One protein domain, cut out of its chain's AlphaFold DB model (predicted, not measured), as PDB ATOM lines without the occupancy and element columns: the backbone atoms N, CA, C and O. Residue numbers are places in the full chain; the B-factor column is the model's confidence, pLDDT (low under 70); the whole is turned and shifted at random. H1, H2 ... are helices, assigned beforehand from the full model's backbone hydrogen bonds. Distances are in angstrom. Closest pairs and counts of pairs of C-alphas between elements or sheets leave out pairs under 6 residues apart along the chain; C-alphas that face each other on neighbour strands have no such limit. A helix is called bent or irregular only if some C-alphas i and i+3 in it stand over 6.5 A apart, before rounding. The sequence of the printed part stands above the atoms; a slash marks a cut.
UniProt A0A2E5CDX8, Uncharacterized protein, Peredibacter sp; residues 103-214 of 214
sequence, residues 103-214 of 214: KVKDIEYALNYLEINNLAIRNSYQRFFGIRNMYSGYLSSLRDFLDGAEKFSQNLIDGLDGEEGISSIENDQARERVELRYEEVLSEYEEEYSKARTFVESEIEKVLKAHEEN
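AT A GLANCE: This is residues 103 to 214 of the 214 residues of an uncharacterized protein of Peredibacter sp (UniProt A0A2E5CDX8). Three helices make a rod-shaped up-and-down bundle, each running against the one before, with H3 along nearly the whole length; residues 209 to 214 stick out at one end. The 112 printed residues, class all helix, hold H1, H2, H3 in that order. The whole is loose, radius of gyration of the C-alphas 17.9 A. It spans 64 by 22 by 17 A.

IN THESE COORDINATES: H3, residues 172 to 212, runs 59.3 A to C-alpha 212 at (57.879, 66.576, 79.453). H2, residues 132 to 161, 42.4 A, has a kink of 27 degrees near residue 139 and is irregular: C-alphas 133 and 136 are 7.6 A apart. H1, residues 103 to 124, 31.3 A, begins at C-alpha 103 (107.299, 89.582, 72.926).

HOW THE PARTS SIT: H3 and H2, a hairpin, touch at a shallow tilt of 25 degrees, opposite ways; closest C-alphas Leu 139 and Val 200, 6.5 A. H3 touches H1 with residues 178 to 196 alone, the same way; closest C-alphas Arg 122 and Glu 192, 5.3 A. H1 and H2, a hairpin, touch, opposite ways; closest C-alphas Leu 114 and Ser 153, 6.0 A. Every O i to N i+4 pair is within hydrogen-bond range in H1 and H3, 24 of 26 in H2.

THE WHOLE: The printed part has no cut; both links are short. The farthest C-alphas, Asn 171 and Asn 214, are 64.2 A apart. Only residue 214 has pLDDT under 70.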
ATOM      1  N   LYS A 103     108.163  89.828  71.773       91.94
ATOM      2  CA  LYS A 103     107.299  89.582  72.926       91.94
ATOM      3  C   LYS A 103     106.061  90.471  72.929       91.94
ATOM      4  O   LYS A 103     104.957  90.004  73.184       91.94
ATOM      5  N   VAL A 104     106.238  91.756  72.618       93.25
ATOM      6  CA  VAL A 104     105.110  92.695  72.499       93.25
ATOM      7  C   VAL A 104     104.213  92.278  71.339       93.25
ATOM      8  O   VAL A 104     102.997  92.295  71.489       93.25
ATOM      9  N   LYS A 105     104.799  91.838  70.218       95.25
ATOM     10  CA  LYS A 105     104.043  91.273  69.098       95.25
ATOM     11  C   LYS A 105     103.211  90.074  69.551       95.25
ATOM     12  O   LYS A 105     102.011  90.056  69.322       95.25
ATOM     13  N   ASP A 106     103.812  89.091  70.212       96.31
ATOM     14  CA  ASP A 106     103.099  87.889  70.655       96.31
ATOM     15  C   ASP A 106     101.912  88.207  71.569       96.31
ATOM     16  O   ASP A 106     100.837  87.635  71.392       96.31
ATOM     17  N   ILE A 107     102.088  89.160  72.485       97.12
ATOM     18  CA  ILE A 107     101.039  89.614  73.403       97.12
ATOM     19  C   ILE A 107      99.920  90.353  72.654       97.12
ATOM     20  O   ILE A 107      98.747  90.057  72.865       97.12
ATOM     21  N   GLU A 108     100.253  91.269  71.741       96.56
ATOM     22  CA  GLU A 108      99.251  91.990  70.939       96.56
ATOM     23  C   GLU A 108      98.442  91.026  70.054       96.56
ATOM     24  O   GLU A 108      97.224  91.159  69.949       96.56
ATOM     25  N   TYR A 109      99.078  89.996  69.484       97.88
ATOM     26  CA  TYR A 109      98.365  88.963  68.727       97.88
ATOM     27  C   TYR A 109      97.501  88.074  69.621       97.88
ATOM     28  O   TYR A 109      96.390  87.737  69.224       97.88
ATOM     29  N   ALA A 110      97.951  87.724  70.829       98.12
ATOM     30  CA  ALA A 110      97.112  87.009  71.793       98.12
ATOM     31  C   ALA A 110      95.837  87.804  72.134       98.12
ATOM     32  O   ALA A 110      94.752  87.224  72.169       98.12
ATOM     33  N   LEU A 111      95.945  89.130  72.286       98.31
ATOM     34  CA  LEU A 111      94.782  90.009  72.447       98.31
ATOM     35  C   LEU A 111      93.884  90.025  71.205       98.31
ATOM     36  O   LEU A 111      92.667  89.940  71.348       98.31
ATOM     37  N   ASN A 112      94.457  90.063  69.998       98.50
ATOM     38  CA  ASN A 112      93.689  89.985  68.750       98.50
ATOM     39  C   ASN A 112      92.888  88.671  68.650       98.50
ATOM     40  O   ASN A 112      91.708  88.683  68.307       98.50
ATOM     41  N   TYR A 113      93.496  87.527  68.987       98.56
ATOM     42  CA  TYR A 113      92.782  86.243  69.003       98.56
ATOM     43  C   TYR A 113      91.642  86.228  70.028       98.56
ATOM     44  O   TYR A 113      90.580  85.668  69.748       98.56
ATOM     45  N   LEU A 114      91.849  86.826  71.205       98.31
ATOM     46  CA  LEU A 114      90.817  86.912  72.236       98.31
ATOM     47  C   LEU A 114      89.650  87.803  71.780       98.31
ATOM     48  O   LEU A 114      88.495  87.411  71.913       98.31
ATOM     49  N   GLU A 115      89.943  88.941  71.155       98.44
ATOM     50  CA  GLU A 115      88.950  89.852  70.573       98.44
ATOM     51  C   GLU A 115      88.132  89.180  69.453       98.44
ATOM     52  O   GLU A 115      86.900  89.212  69.480       98.44
ATOM     53  N   ILE A 116      88.786  88.471  68.525       98.56
ATOM     54  CA  ILE A 116      88.117  87.641  67.507       98.56
ATOM     55  C   ILE A 116      87.175  86.620  68.163       98.56
ATOM     56  O   ILE A 116      86.036  86.435  67.720       98.56
ATOM     57  N   ASN A 117      87.627  85.950  69.226       98.31
ATOM     58  CA  ASN A 117      86.816  84.949  69.910       98.31
ATOM     59  C   ASN A 117      85.617  85.582  70.637       98.31
ATOM     60  O   ASN A 117      84.520  85.026  70.594       98.31
ATOM     61  N   ASN A 118      85.777  86.770  71.227       98.38
ATOM     62  CA  ASN A 118      84.676  87.524  71.834       98.38
ATOM     63  C   ASN A 118      83.596  87.866  70.802       98.38
ATOM     64  O   ASN A 118      82.408  87.629  71.046       98.38
ATOM     65  N   LEU A 119      83.996  88.333  69.613       98.00
ATOM     66  CA  LEU A 119      83.074  88.590  68.501       98.00
ATOM     67  C   LEU A 119      82.300  87.330  68.094       98.00
ATOM     68  O   LEU A 119      81.090  87.394  67.845       98.00
ATOM     69  N   ALA A 120      82.987  86.189  68.040       98.12
ATOM     70  CA  ALA A 120      82.385  84.906  67.712       98.12
ATOM     71  C   ALA A 120      81.393  84.448  68.794       98.12
ATOM     72  O   ALA A 120      80.264  84.077  68.467       98.12
ATOM     73  N   ILE A 121      81.759  84.536  70.078       98.31
ATOM     74  CA  ILE A 121      80.889  84.204  71.219       98.31
ATOM     75  C   ILE A 121      79.623  85.066  71.195       98.31
ATOM     76  O   ILE A 121      78.515  84.517  71.193       98.31
ATOM     77  N   ARG A 122      79.776  86.391  71.090       97.94
ATOM     78  CA  ARG A 122      78.679  87.372  71.059       97.94
ATOM     79  C   ARG A 122      77.636  87.073  69.984       97.94
ATOM     80  O   ARG A 122      76.441  87.301  70.187       97.94
ATOM     81  N   ASN A 123      78.074  86.576  68.828       97.62
ATOM     82  CA  ASN A 123      77.201  86.302  67.685       97.62
ATOM     83  C   ASN A 123      76.730  84.842  67.591       97.62
ATOM     84  O   ASN A 123      75.707  84.582  66.955       97.62
ATOM     85  N   SER A 124      77.408  83.905  68.264       95.94
ATOM     86  CA  SER A 124      77.199  82.450  68.149       95.94
ATOM     87  C   SER A 124      75.757  81.984  68.346       95.94
ATOM     88  O   SER A 124      75.323  81.022  67.715       95.94
ATOM     89  N   TYR A 125      75.010  82.675  69.205       94.75
ATOM     90  CA  TYR A 125      73.668  82.283  69.617       94.75
ATOM     91  C   TYR A 125      72.553  83.145  69.016       94.75
ATOM     92  O   TYR A 125      71.372  82.862  69.222       94.75
ATOM     93  N   GLN A 126      72.900  84.199  68.272       94.62
ATOM     94  CA  GLN A 126      71.930  85.187  67.797       94.62
ATOM     95  C   GLN A 126      71.063  84.672  66.641       94.62
ATOM     96  O   GLN A 126      69.959  85.179  66.427       94.62
ATOM     97  N   ARG A 127      71.559  83.698  65.866       93.19
ATOM     98  CA  ARG A 127      70.941  83.264  64.605       93.19
ATOM     99  C   ARG A 127      70.963  81.748  64.458       93.19
ATOM    100  O   ARG A 127      71.970  81.091  64.691       93.19
ATOM    101  N   PHE A 128      69.841  81.209  63.990       92.62
ATOM    102  CA  PHE A 128      69.701  79.808  63.615       92.62
ATOM    103  C   PHE A 128      69.024  79.708  62.245       92.62
ATOM    104  O   PHE A 128      67.837  80.001  62.110       92.62
ATOM    105  N   PHE A 129      69.781  79.267  61.238       90.81
ATOM    106  CA  PHE A 129      69.304  79.090  59.858       90.81
ATOM    107  C   PHE A 129      68.912  77.642  59.520       90.81
ATOM    108  O   PHE A 129      68.477  77.350  58.407       90.81
ATOM    109  N   GLY A 130      69.068  76.722  60.475       86.06
ATOM    110  CA  GLY A 130      68.810  75.304  60.265       86.06
ATOM    111  C   GLY A 130      67.325  74.926  60.270       86.06
ATOM    112  O   GLY A 130      66.411  75.730  60.459       86.06
ATOM    113  N   ILE A 131      67.067  73.629  60.099       88.69
ATOM    114  CA  ILE A 131      65.711  73.073  60.139       88.69
ATOM    115  C   ILE A 131      65.196  73.101  61.583       88.69
ATOM    116  O   ILE A 131      65.813  72.510  62.465       88.69
ATOM    117  N   ARG A 132      64.018  73.691  61.825       88.12
ATOM    118  CA  ARG A 132      63.419  73.836  63.170       88.12
ATOM    119  C   ARG A 132      63.374  72.543  63.996       88.12
ATOM    120  O   ARG A 132      63.640  72.576  65.190       88.12
ATOM    121  N   ASN A 133      63.086  71.400  63.375       87.94
ATOM    122  CA  ASN A 133      63.045  70.104  64.069       87.94
ATOM    123  C   ASN A 133      64.421  69.631  64.574       87.94
ATOM    124  O   ASN A 133      64.494  68.676  65.337       87.94
ATOM    125  N   MET A 134      65.501  70.280  64.142       88.69
ATOM    126  CA  MET A 134      66.875  70.014  64.565       88.69
ATOM    127  C   MET A 134      67.425  71.084  65.504       88.69
ATOM    128  O   MET A 134      68.622  71.099  65.781       88.69
ATOM    129  N   TYR A 135      66.565  71.967  66.013       91.81
ATOM    130  CA  TYR A 135      66.972  73.033  66.923       91.81
ATOM    131  C   TYR A 135      67.661  72.499  68.189       91.81
ATOM    132  O   TYR A 135      68.659  73.058  68.624       91.81
ATOM    133  N   SER A 136      67.216  71.360  68.731       90.75
ATOM    134  CA  SER A 136      67.887  70.701  69.862       90.75
ATOM    135  C   SER A 136      69.318  70.257  69.535       90.75
ATOM    136  O   SER A 136      70.209  70.379  70.373       90.75
ATOM    137  N   GLY A 137      69.555  69.786  68.306       90.50
ATOM    138  CA  GLY A 137      70.894  69.470  67.812       90.50
ATOM    139  C   GLY A 137      71.774  70.717  67.725       90.50
ATOM    140  O   GLY A 137      72.909  70.689  68.184       90.50
ATOM    141  N   TYR A 138      71.218  71.826  67.230       93.06
ATOM    142  CA  TYR A 138      71.897  73.124  67.230       93.06
ATOM    143  C   TYR A 138      72.273  73.594  68.639       93.06
ATOM    144  O   TYR A 138      73.419  73.977  68.842       93.06
ATOM    145  N   LEU A 139      71.369  73.503  69.621       95.25
ATOM    146  CA  LEU A 139      71.678  73.875  71.010       95.25
ATOM    147  C   LEU A 139      72.822  73.034  71.593       95.25
ATOM    148  O   LEU A 139      73.653  73.560  72.329       95.25
ATOM    149  N   SER A 140      72.899  71.745  71.240       93.56
ATOM    150  CA  SER A 140      74.040  70.904  71.622       93.56
ATOM    151  C   SER A 140      75.337  71.397  70.983       93.56
ATOM    152  O   SER A 140      76.327  71.553  71.688       93.56
ATOM    153  N   SER A 141      75.333  71.675  69.676       94.44
ATOM    154  CA  SER A 141      76.509  72.207  68.977       94.44
ATOM    155  C   SER A 141      76.942  73.568  69.518       94.44
ATOM    156  O   SER A 141      78.134  73.822  69.633       94.44
ATOM    157  N   LEU A 142      75.988  74.421  69.892       96.31
ATOM    158  CA  LEU A 142      76.253  75.722  70.496       96.31
ATOM    159  C   LEU A 142      76.878  75.600  71.881       96.31
ATOM    160  O   LEU A 142      77.840  76.302  72.173       96.31
ATOM    161  N   ARG A 143      76.408  74.666  72.709       96.81
ATOM    162  CA  ARG A 143      77.067  74.370  73.985       96.81
ATOM    163  C   ARG A 143      78.507  73.896  73.777       96.81
ATOM    164  O   ARG A 143      79.402  74.413  74.430       96.81
ATOM    165  N   ASP A 144      78.726  72.956  72.860       96.81
ATOM    166  CA  ASP A 144      80.061  72.406  72.597       96.81
ATOM    167  C   ASP A 144      81.015  73.474  72.024       96.81
ATOM    168  O   ASP A 144      82.196  73.504  72.369       96.81
ATOM    169  N   PHE A 145      80.497  74.378  71.186       97.62
ATOM    170  CA  PHE A 145      81.225  75.553  70.706       97.62
ATOM    171  C   PHE A 145      81.637  76.471  71.859       97.62
ATOM    172  O   PHE A 145      82.810  76.821  71.946       97.62
ATOM    173  N   LEU A 146      80.713  76.818  72.763       98.12
ATOM    174  CA  LEU A 146      81.011  77.678  73.912       98.12
ATOM    175  C   LEU A 146      82.033  77.035  74.858       98.12
ATOM    176  O   LEU A 146      82.973  77.706  75.266       98.12
ATOM    177  N   ASP A 147      81.923  75.732  75.131       97.94
ATOM    178  CA  ASP A 147      82.912  75.004  75.939       97.94
ATOM    179  C   ASP A 147      84.312  75.017  75.282       97.94
ATOM    180  O   ASP A 147      85.341  74.979  75.962       97.94
ATOM    181  N   GLY A 148      84.373  75.019  73.945       97.88
ATOM    182  CA  GLY A 148      85.615  75.182  73.186       97.88
ATOM    183  C   GLY A 148      86.156  76.610  73.245       97.88
ATOM    184  O   GLY A 148      87.349  76.801  73.478       97.88
ATOM    185  N   ALA A 149      85.275  77.596  73.079       97.50
ATOM    186  CA  ALA A 149      85.602  79.015  73.118       97.50
ATOM    187  C   ALA A 149      86.123  79.440  74.500       97.50
ATOM    188  O   ALA A 149      87.120  80.151  74.565       97.50
ATOM    189  N   GLU A 150      85.528  78.940  75.588       98.31
ATOM    190  CA  GLU A 150      86.000  79.157  76.962       98.31
ATOM    191  C   GLU A 150      87.423  78.639  77.154       98.31
ATOM    192  O   GLU A 150      88.296  79.361  77.624       98.31
ATOM    193  N   LYS A 151      87.690  77.393  76.742       98.31
ATOM    194  CA  LYS A 151      89.034  76.806  76.857       98.31
ATOM    195  C   LYS A 151      90.062  77.590  76.055       98.31
ATOM    196  O   LYS A 151      91.188  77.753  76.511       98.31
ATOM    197  N   PHE A 152      89.693  78.033  74.855       97.88
ATOM    198  CA  PHE A 152      90.561  78.852  74.021       97.88
ATOM    199  C   PHE A 152      90.885  80.186  74.704       97.88
ATOM    200  O   PHE A 152      92.062  80.487  74.892       97.88
ATOM    201  N   SER A 153      89.863  80.928  75.146       98.19
ATOM    202  CA  SER A 153      90.039  82.198  75.856       98.19
ATOM    203  C   SER A 153      90.846  82.036  77.140       98.19
ATOM    204  O   SER A 153      91.785  82.793  77.350       98.19
ATOM    205  N   GLN A 154      90.550  81.027  77.965       98.38
ATOM    206  CA  GLN A 154      91.256  80.818  79.229       98.38
ATOM    207  C   GLN A 154      92.744  80.538  79.014       98.38
ATOM    208  O   GLN A 154      93.570  81.073  79.741       98.38
ATOM    209  N   ASN A 155      93.108  79.762  77.988       98.06
ATOM    210  CA  ASN A 155      94.519  79.525  77.673       98.06
ATOM    211  C   ASN A 155      95.252  80.820  77.279       98.06
ATOM    212  O   ASN A 155      96.428  80.974  77.605       98.06
ATOM    213  N   LEU A 156      94.582  81.734  76.565       97.94
ATOM    214  CA  LEU A 156      95.151  83.039  76.218       97.94
ATOM    215  C   LEU A 156      95.274  83.931  77.455       97.94
ATOM    216  O   LEU A 156      96.341  84.493  77.680       97.94
ATOM    217  N   ILE A 157      94.220  84.011  78.267       98.44
ATOM    218  CA  ILE A 157      94.164  84.767  79.527       98.44
ATOM    219  C   ILE A 157      95.270  84.304  80.481       98.44
ATOM    220  O   ILE A 157      96.083  85.115  80.911       98.44
ATOM    221  N   ASP A 158      95.392  82.997  80.721       98.12
ATOM    222  CA  ASP A 158      96.440  82.426  81.576       98.12
ATOM    223  C   ASP A 158      97.850  82.775  81.061       98.12
ATOM    224  O   ASP A 158      98.770  83.017  81.846       98.12
ATOM    225  N   GLY A 159      98.031  82.808  79.737       97.62
ATOM    226  CA  GLY A 159      99.284  83.223  79.106       97.62
ATOM    227  C   GLY A 159      99.572  84.720  79.262       97.62
ATOM    228  O   GLY A 159     100.714  85.097  79.524       97.62
ATOM    229  N   LEU A 160      98.547  85.564  79.130       97.88
ATOM    230  CA  LEU A 160      98.630  87.021  79.267       97.88
ATOM    231  C   LEU A 160      98.876  87.456  80.720       97.88
ATOM    232  O   LEU A 160      99.680  88.362  80.948       97.88
ATOM    233  N   ASP A 161      98.258  86.776  81.686       97.88
ATOM    234  CA  ASP A 161      98.417  87.019  83.127       97.88
ATOM    235  C   ASP A 161      99.701  86.400  83.706       97.88
ATOM    236  O   ASP A 161     100.133  86.742  84.812       97.88
ATOM    237  N   GLY A 162     100.319  85.468  82.976       95.56
ATOM    238  CA  GLY A 162     101.502  84.737  83.409       95.56
ATOM    239  C   GLY A 162     102.780  85.582  83.507       95.56
ATOM    240  O   GLY A 162     102.865  86.728  83.062       95.56
ATOM    241  N   GLU A 163     103.840  84.969  84.047       94.19
ATOM    242  CA  GLU A 163     105.165  85.602  84.188       94.19
ATOM    243  C   GLU A 163     105.791  86.000  82.840       94.19
ATOM    244  O   GLU A 163     106.604  86.920  82.773       94.19
ATOM    245  N   GLU A 164     105.419  85.314  81.756       93.38
ATOM    246  CA  GLU A 164     105.862  85.629  80.394       93.38
ATOM    247  C   GLU A 164     104.875  86.523  79.625       93.38
ATOM    248  O   GLU A 164     105.167  86.897  78.491       93.38
ATOM    249  N   GLY A 165     103.750  86.898  80.240       95.06
ATOM    250  CA  GLY A 165     102.682  87.693  79.639       95.06
ATOM    251  C   GLY A 165     102.907  89.203  79.740       95.06
ATOM    252  O   GLY A 165     104.032  89.696  79.622       95.06
ATOM    253  N   ILE A 166     101.841  89.967  79.971       96.62
ATOM    254  CA  ILE A 166     101.845  91.441  79.929       96.62
ATOM    255  C   ILE A 166     102.830  92.044  80.940       96.62
ATOM    256  O   ILE A 166     103.580  92.969  80.616       96.62
ATOM    257  N   SER A 167     102.903  91.459  82.140       95.88
ATOM    258  CA  SER A 167     103.787  91.900  83.232       95.88
ATOM    259  C   SER A 167     105.273  91.942  82.848       95.88
ATOM    260  O   SER A 167     106.070  92.654  83.459       95.88
ATOM    261  N   SER A 168     105.646  91.196  81.813       95.00
ATOM    262  CA  SER A 168     107.021  91.026  81.370       95.00
ATOM    263  C   SER A 168     107.478  92.041  80.313       95.00
ATOM    264  O   SER A 168     108.632  91.997  79.876       95.00
ATOM    265  N   ILE A 169     106.593  92.948  79.883       94.56
ATOM    266  CA  ILE A 169     106.930  94.042  78.970       94.56
ATOM    267  C   ILE A 169     107.771  95.084  79.727       94.56
ATOM    268  O   ILE A 169     107.299  95.719  80.671       94.56
ATOM    269  N   GLU A 170     109.020  95.288  79.291       92.81
ATOM    270  CA  GLU A 170     109.967  96.208  79.946       92.81
ATOM    271  C   GLU A 170     109.623  97.693  79.746       92.81
ATOM    272  O   GLU A 170     109.922  98.528  80.598       92.81
ATOM    273  N   ASN A 171     109.021  98.045  78.607       92.69
ATOM    274  CA  ASN A 171     108.636  99.422  78.318       92.69
ATOM    275  C   ASN A 171     107.311  99.749  79.019       92.69
ATOM    276  O   ASN A 171     106.258  99.300  78.571       92.69
ATOM    277  N   ASP A 172     107.369 100.575  80.066       92.94
ATOM    278  CA  ASP A 172     106.202 100.935  80.883       92.94
ATOM    279  C   ASP A 172     105.041 101.535  80.072       92.94
ATOM    280  O   ASP A 172     103.892 101.191  80.323       92.94
ATOM    281  N   GLN A 173     105.315 102.379  79.068       92.88
ATOM    282  CA  GLN A 173     104.260 102.971  78.230       92.88
ATOM    283  C   GLN A 173     103.598 101.930  77.324       92.88
ATOM    284  O   GLN A 173     102.394 101.986  77.074       92.88
ATOM    285  N   ALA A 174     104.385 100.989  76.797       90.94
ATOM    286  CA  ALA A 174     103.845  99.896  76.000       90.94
ATOM    287  C   ALA A 174     103.044  98.925  76.870       90.94
ATOM    288  O   ALA A 174     101.974  98.499  76.448       90.94
ATOM    289  N   ARG A 175     103.535  98.624  78.078       95.19
ATOM    290  CA  ARG A 175     102.841  97.779  79.047       95.19
ATOM    291  C   ARG A 175     101.494  98.383  79.429       95.19
ATOM    292  O   ARG A 175     100.490  97.718  79.240       95.19
ATOM    293  N   GLU A 176     101.460  99.649  79.845       95.88
ATOM    294  CA  GLU A 176     100.220 100.331  80.247       95.88
ATOM    295  C   GLU A 176      99.174 100.332  79.120       95.88
ATOM    296  O   GLU A 176      98.007 100.043  79.360       95.88
ATOM    297  N   ARG A 177      99.584 100.583  77.866       94.56
ATOM    298  CA  ARG A 177      98.678 100.507  76.705       94.56
ATOM    299  C   ARG A 177      98.077  99.107  76.534       94.56
ATOM    300  O   ARG A 177      96.886  98.983  76.262       94.56
ATOM    301  N   VAL A 178      98.916  98.078  76.630       95.88
ATOM    302  CA  VAL A 178      98.508  96.678  76.463       95.88
ATOM    303  C   VAL A 178      97.616  96.231  77.622       95.88
ATOM    304  O   VAL A 178      96.615  95.569  77.373       95.88
ATOM    305  N   GLU A 179      97.928  96.630  78.857       97.31
ATOM    306  CA  GLU A 179      97.106  96.374  80.049       97.31
ATOM    307  C   GLU A 179      95.704  96.970  79.887       97.31
ATOM    308  O   GLU A 179      94.719  96.262  80.063       97.31
ATOM    309  N   LEU A 180      95.603  98.230  79.453       97.50
ATOM    310  CA  LEU A 180      94.316  98.902  79.243       97.50
ATOM    311  C   LEU A 180      93.456  98.182  78.197       97.50
ATOM    312  O   LEU A 180      92.275  97.931  78.419       97.50
ATOM    313  N   ARG A 181      94.067  97.795  77.069       97.25
ATOM    314  CA  ARG A 181      93.382  97.016  76.029       97.25
ATOM    315  C   ARG A 181      92.964  95.639  76.546       97.25
ATOM    316  O   ARG A 181      91.878  95.167  76.228       97.25
ATOM    317  N   TYR A 182      93.822  94.985  77.322       98.50
ATOM    318  CA  TYR A 182      93.526  93.678  77.889       98.50
ATOM    319  C   TYR A 182      92.338  93.725  78.849       98.50
ATOM    320  O   TYR A 182      91.458  92.879  78.738       98.50
ATOM    321  N   GLU A 183      92.262  94.727  79.726       98.25
ATOM    322  CA  GLU A 183      91.122  94.913  80.630       98.25
ATOM    323  C   GLU A 183      89.799  95.068  79.861       98.25
ATOM    324  O   GLU A 183      88.794  94.455  80.228       98.25
ATOM    325  N   GLU A 184      89.798  95.836  78.767       98.00
ATOM    326  CA  GLU A 184      88.625  96.006  77.901       98.00
ATOM    327  C   GLU A 184      88.203  94.680  77.247       98.00
ATOM    328  O   GLU A 184      87.037  94.283  77.332       98.00
ATOM    329  N   VAL A 185      89.154  93.962  76.643       98.19
ATOM    330  CA  VAL A 185      88.895  92.686  75.958       98.19
ATOM    331  C   VAL A 185      88.475  91.592  76.950       98.19
ATOM    332  O   VAL A 185      87.584  90.795  76.650       98.19
ATOM    333  N   LEU A 186      89.072  91.552  78.142       98.44
ATOM    334  CA  LEU A 186      88.711  90.608  79.199       98.44
ATOM    335  C   LEU A 186      87.294  90.878  79.718       98.44
ATOM    336  O   LEU A 186      86.503  89.947  79.855       98.44
ATOM    337  N   SER A 187      86.943  92.147  79.941       98.38
ATOM    338  CA  SER A 187      85.588  92.515  80.351       98.38
ATOM    339  C   SER A 187      84.550  92.121  79.297       98.38
ATOM    340  O   SER A 187      83.477  91.636  79.658       98.38
ATOM    341  N   GLU A 188      84.844  92.310  78.005       98.00
ATOM    342  CA  GLU A 188      83.943  91.872  76.929       98.00
ATOM    343  C   GLU A 188      83.812  90.343  76.904       98.00
ATOM    344  O   GLU A 188      82.702  89.828  76.772       98.00
ATOM    345  N   TYR A 189      84.913  89.607  77.093       98.38
ATOM    346  CA  TYR A 189      84.888  88.145  77.172       98.38
ATOM    347  C   TYR A 189      83.949  87.654  78.280       98.38
ATOM    348  O   TYR A 189      83.052  86.846  78.023       98.38
ATOM    349  N   GLU A 190      84.134  88.150  79.505       98.06
ATOM    350  CA  GLU A 190      83.337  87.741  80.664       98.06
ATOM    351  C   GLU A 190      81.845  88.036  80.458       98.06
ATOM    352  O   GLU A 190      80.983  87.196  80.748       98.06
ATOM    353  N   GLU A 191      81.532  89.218  79.923       98.19
ATOM    354  CA  GLU A 191      80.163  89.640  79.652       98.19
ATOM    355  C   GLU A 191      79.508  88.776  78.564       98.19
ATOM    356  O   GLU A 191      78.418  88.228  78.770       98.19
ATOM    357  N   GLU A 192      80.158  88.631  77.410       97.81
ATOM    358  CA  GLU A 192      79.584  87.943  76.254       97.81
ATOM    359  C   GLU A 192      79.505  86.429  76.463       97.81
ATOM    360  O   GLU A 192      78.496  85.812  76.103       97.81
ATOM    361  N   TYR A 193      80.495  85.823  77.127       98.06
ATOM    362  CA  TYR A 193      80.438  84.406  77.485       98.06
ATOM    363  C   TYR A 193      79.276  84.115  78.439       98.06
ATOM    364  O   TYR A 193      78.492  83.191  78.209       98.06
ATOM    365  N   SER A 194      79.101  84.949  79.468       98.12
ATOM    366  CA  SER A 194      77.997  84.822  80.423       98.12
ATOM    367  C   SER A 194      76.626  84.952  79.746       98.12
ATOM    368  O   SER A 194      75.726  84.131  79.981       98.12
ATOM    369  N   LYS A 195      76.463  85.930  78.843       98.19
ATOM    370  CA  LYS A 195      75.235  86.107  78.045       98.19
ATOM    371  C   LYS A 195      74.944  84.888  77.173       98.19
ATOM    372  O   LYS A 195      73.830  84.357  77.224       98.19
ATOM    373  N   ALA A 196      75.932  84.433  76.403       97.75
ATOM    374  CA  ALA A 196      75.788  83.290  75.509       97.75
ATOM    375  C   ALA A 196      75.446  82.014  76.288       97.75
ATOM    376  O   ALA A 196      74.529  81.276  75.913       97.75
ATOM    377  N   ARG A 197      76.114  81.784  77.424       97.12
ATOM    378  CA  ARG A 197      75.861  80.619  78.271       97.12
ATOM    379  C   ARG A 197      74.452  80.625  78.850       97.12
ATOM    380  O   ARG A 197      73.734  79.631  78.728       97.12
ATOM    381  N   THR A 198      74.031  81.762  79.396       97.81
ATOM    382  CA  THR A 198      72.681  81.948  79.945       97.81
ATOM    383  C   THR A 198      71.609  81.696  78.885       97.81
ATOM    384  O   THR A 198      70.599  81.043  79.161       97.81
ATOM    385  N   PHE A 199      71.822  82.180  77.657       97.50
ATOM    386  CA  PHE A 199      70.914  81.920  76.543       97.50
ATOM    387  C   PHE A 199      70.778  80.417  76.265       97.50
ATOM    388  O   PHE A 199      69.661  79.900  76.238       97.50
ATOM    389  N   VAL A 200      71.902  79.710  76.099       96.00
ATOM    390  CA  VAL A 200      71.912  78.274  75.777       96.00
ATOM    391  C   VAL A 200      71.223  77.456  76.859       96.00
ATOM    392  O   VAL A 200      70.384  76.610  76.552       96.00
ATOM    393  N   GLU A 201      71.538  77.719  78.125       95.75
ATOM    394  CA  GLU A 201      70.947  77.005  79.257       95.75
ATOM    395  C   GLU A 201      69.433  77.228  79.334       95.75
ATOM    396  O   GLU A 201      68.674  76.267  79.481       95.75
ATOM    397  N   SER A 202      68.978  78.471  79.132       97.19
ATOM    398  CA  SER A 202      67.550  78.800  79.102       97.19
ATOM    399  C   SER A 202      66.813  78.108  77.952       97.19
ATOM    400  O   SER A 202      65.719  77.574  78.144       97.19
ATOM    401  N   GLU A 203      67.392  78.096  76.751       96.56
ATOM    402  CA  GLU A 203      66.779  77.451  75.588       96.56
ATOM    403  C   GLU A 203      66.726  75.926  75.738       96.56
ATOM    404  O   GLU A 203      65.702  75.316  75.419       96.56
ATOM    405  N   ILE A 204      67.773  75.305  76.291       94.25
ATOM    406  CA  ILE A 204      67.777  73.869  76.602       94.25
ATOM    407  C   ILE A 204      66.677  73.540  77.614       94.25
ATOM    408  O   ILE A 204      65.917  72.594  77.401       94.25
ATOM    409  N   GLU A 205      66.538  74.327  78.684       95.31
ATOM    410  CA  GLU A 205      65.498  74.112  79.693       95.31
ATOM    411  C   GLU A 205      64.088  74.198  79.084       95.31
ATOM    412  O   GLU A 205      63.232  73.357  79.374       95.31
ATOM    413  N   LYS A 206      63.841  75.171  78.196       94.81
ATOM    414  CA  LYS A 206      62.558  75.298  77.481       94.81
ATOM    415  C   LYS A 206      62.260  74.075  76.619       94.81
ATOM    416  O   LYS A 206      61.131  73.587  76.631       94.81
ATOM    417  N   VAL A 207      63.254  73.579  75.881       92.31
ATOM    418  CA  VAL A 207      63.103  72.387  75.033       92.31
ATOM    419  C   VAL A 207      62.801  71.151  75.882       92.31
ATOM    420  O   VAL A 207      61.906  70.385  75.531       92.31
ATOM    421  N   LEU A 208      63.486  70.973  77.015       91.38
ATOM    422  CA  LEU A 208      63.246  69.848  77.924       91.38
ATOM    423  C   LEU A 208      61.829  69.878  78.515       91.38
ATOM    424  O   LEU A 208      61.126  68.875  78.431       91.38
ATOM    425  N   LYS A 209      61.365  71.031  79.013       93.19
ATOM    426  CA  LYS A 209      59.993  71.175  79.542       93.19
ATOM    427  C   LYS A 209      58.929  70.872  78.488       93.19
ATOM    428  O   LYS A 209      57.984  70.138  78.756       93.19
ATOM    429  N   ALA A 210      59.110  71.366  77.263       89.50
ATOM    430  CA  ALA A 210      58.187  71.084  76.165       89.50
ATOM    431  C   ALA A 210      58.123  69.586  75.799       89.50
ATOM    432  O   ALA A 210      57.116  69.129  75.260       89.50
ATOM    433  N   HIS A 211      59.182  68.818  76.072       84.06
ATOM    434  CA  HIS A 211      59.188  67.365  75.904       84.06
ATOM    435  C   HIS A 211      58.549  66.608  77.072       84.06
ATOM    436  O   HIS A 211      58.059  65.508  76.854       84.06
ATOM    437  N   GLU A 212      58.542  67.169  78.282       83.12
ATOM    438  CA  GLU A 212      57.879  66.576  79.453       83.12
ATOM    439  C   GLU A 212      56.354  66.783  79.441       83.12
ATOM    440  O   GLU A 212      55.615  65.993  80.028       83.12
ATOM    441  N   GLU A 213      55.877  67.835  78.771       73.75
ATOM    442  CA  GLU A 213      54.453  68.183  78.659       73.75
ATOM    443  C   GLU A 213      53.713  67.485  77.494       73.75
ATOM    444  O   GLU A 213      52.487  67.601  77.402       73.75
ATOM    445  N   ASN A 214      54.427  66.759  76.621       55.00
ATOM    446  CA  ASN A 214      53.882  65.998  75.480       55.00
ATOM    447  C   ASN A 214      53.961  64.482  75.702       55.00
ATOM    448  O   ASN A 214      53.025  63.781  75.249       55.00
TER     449      ASN A 214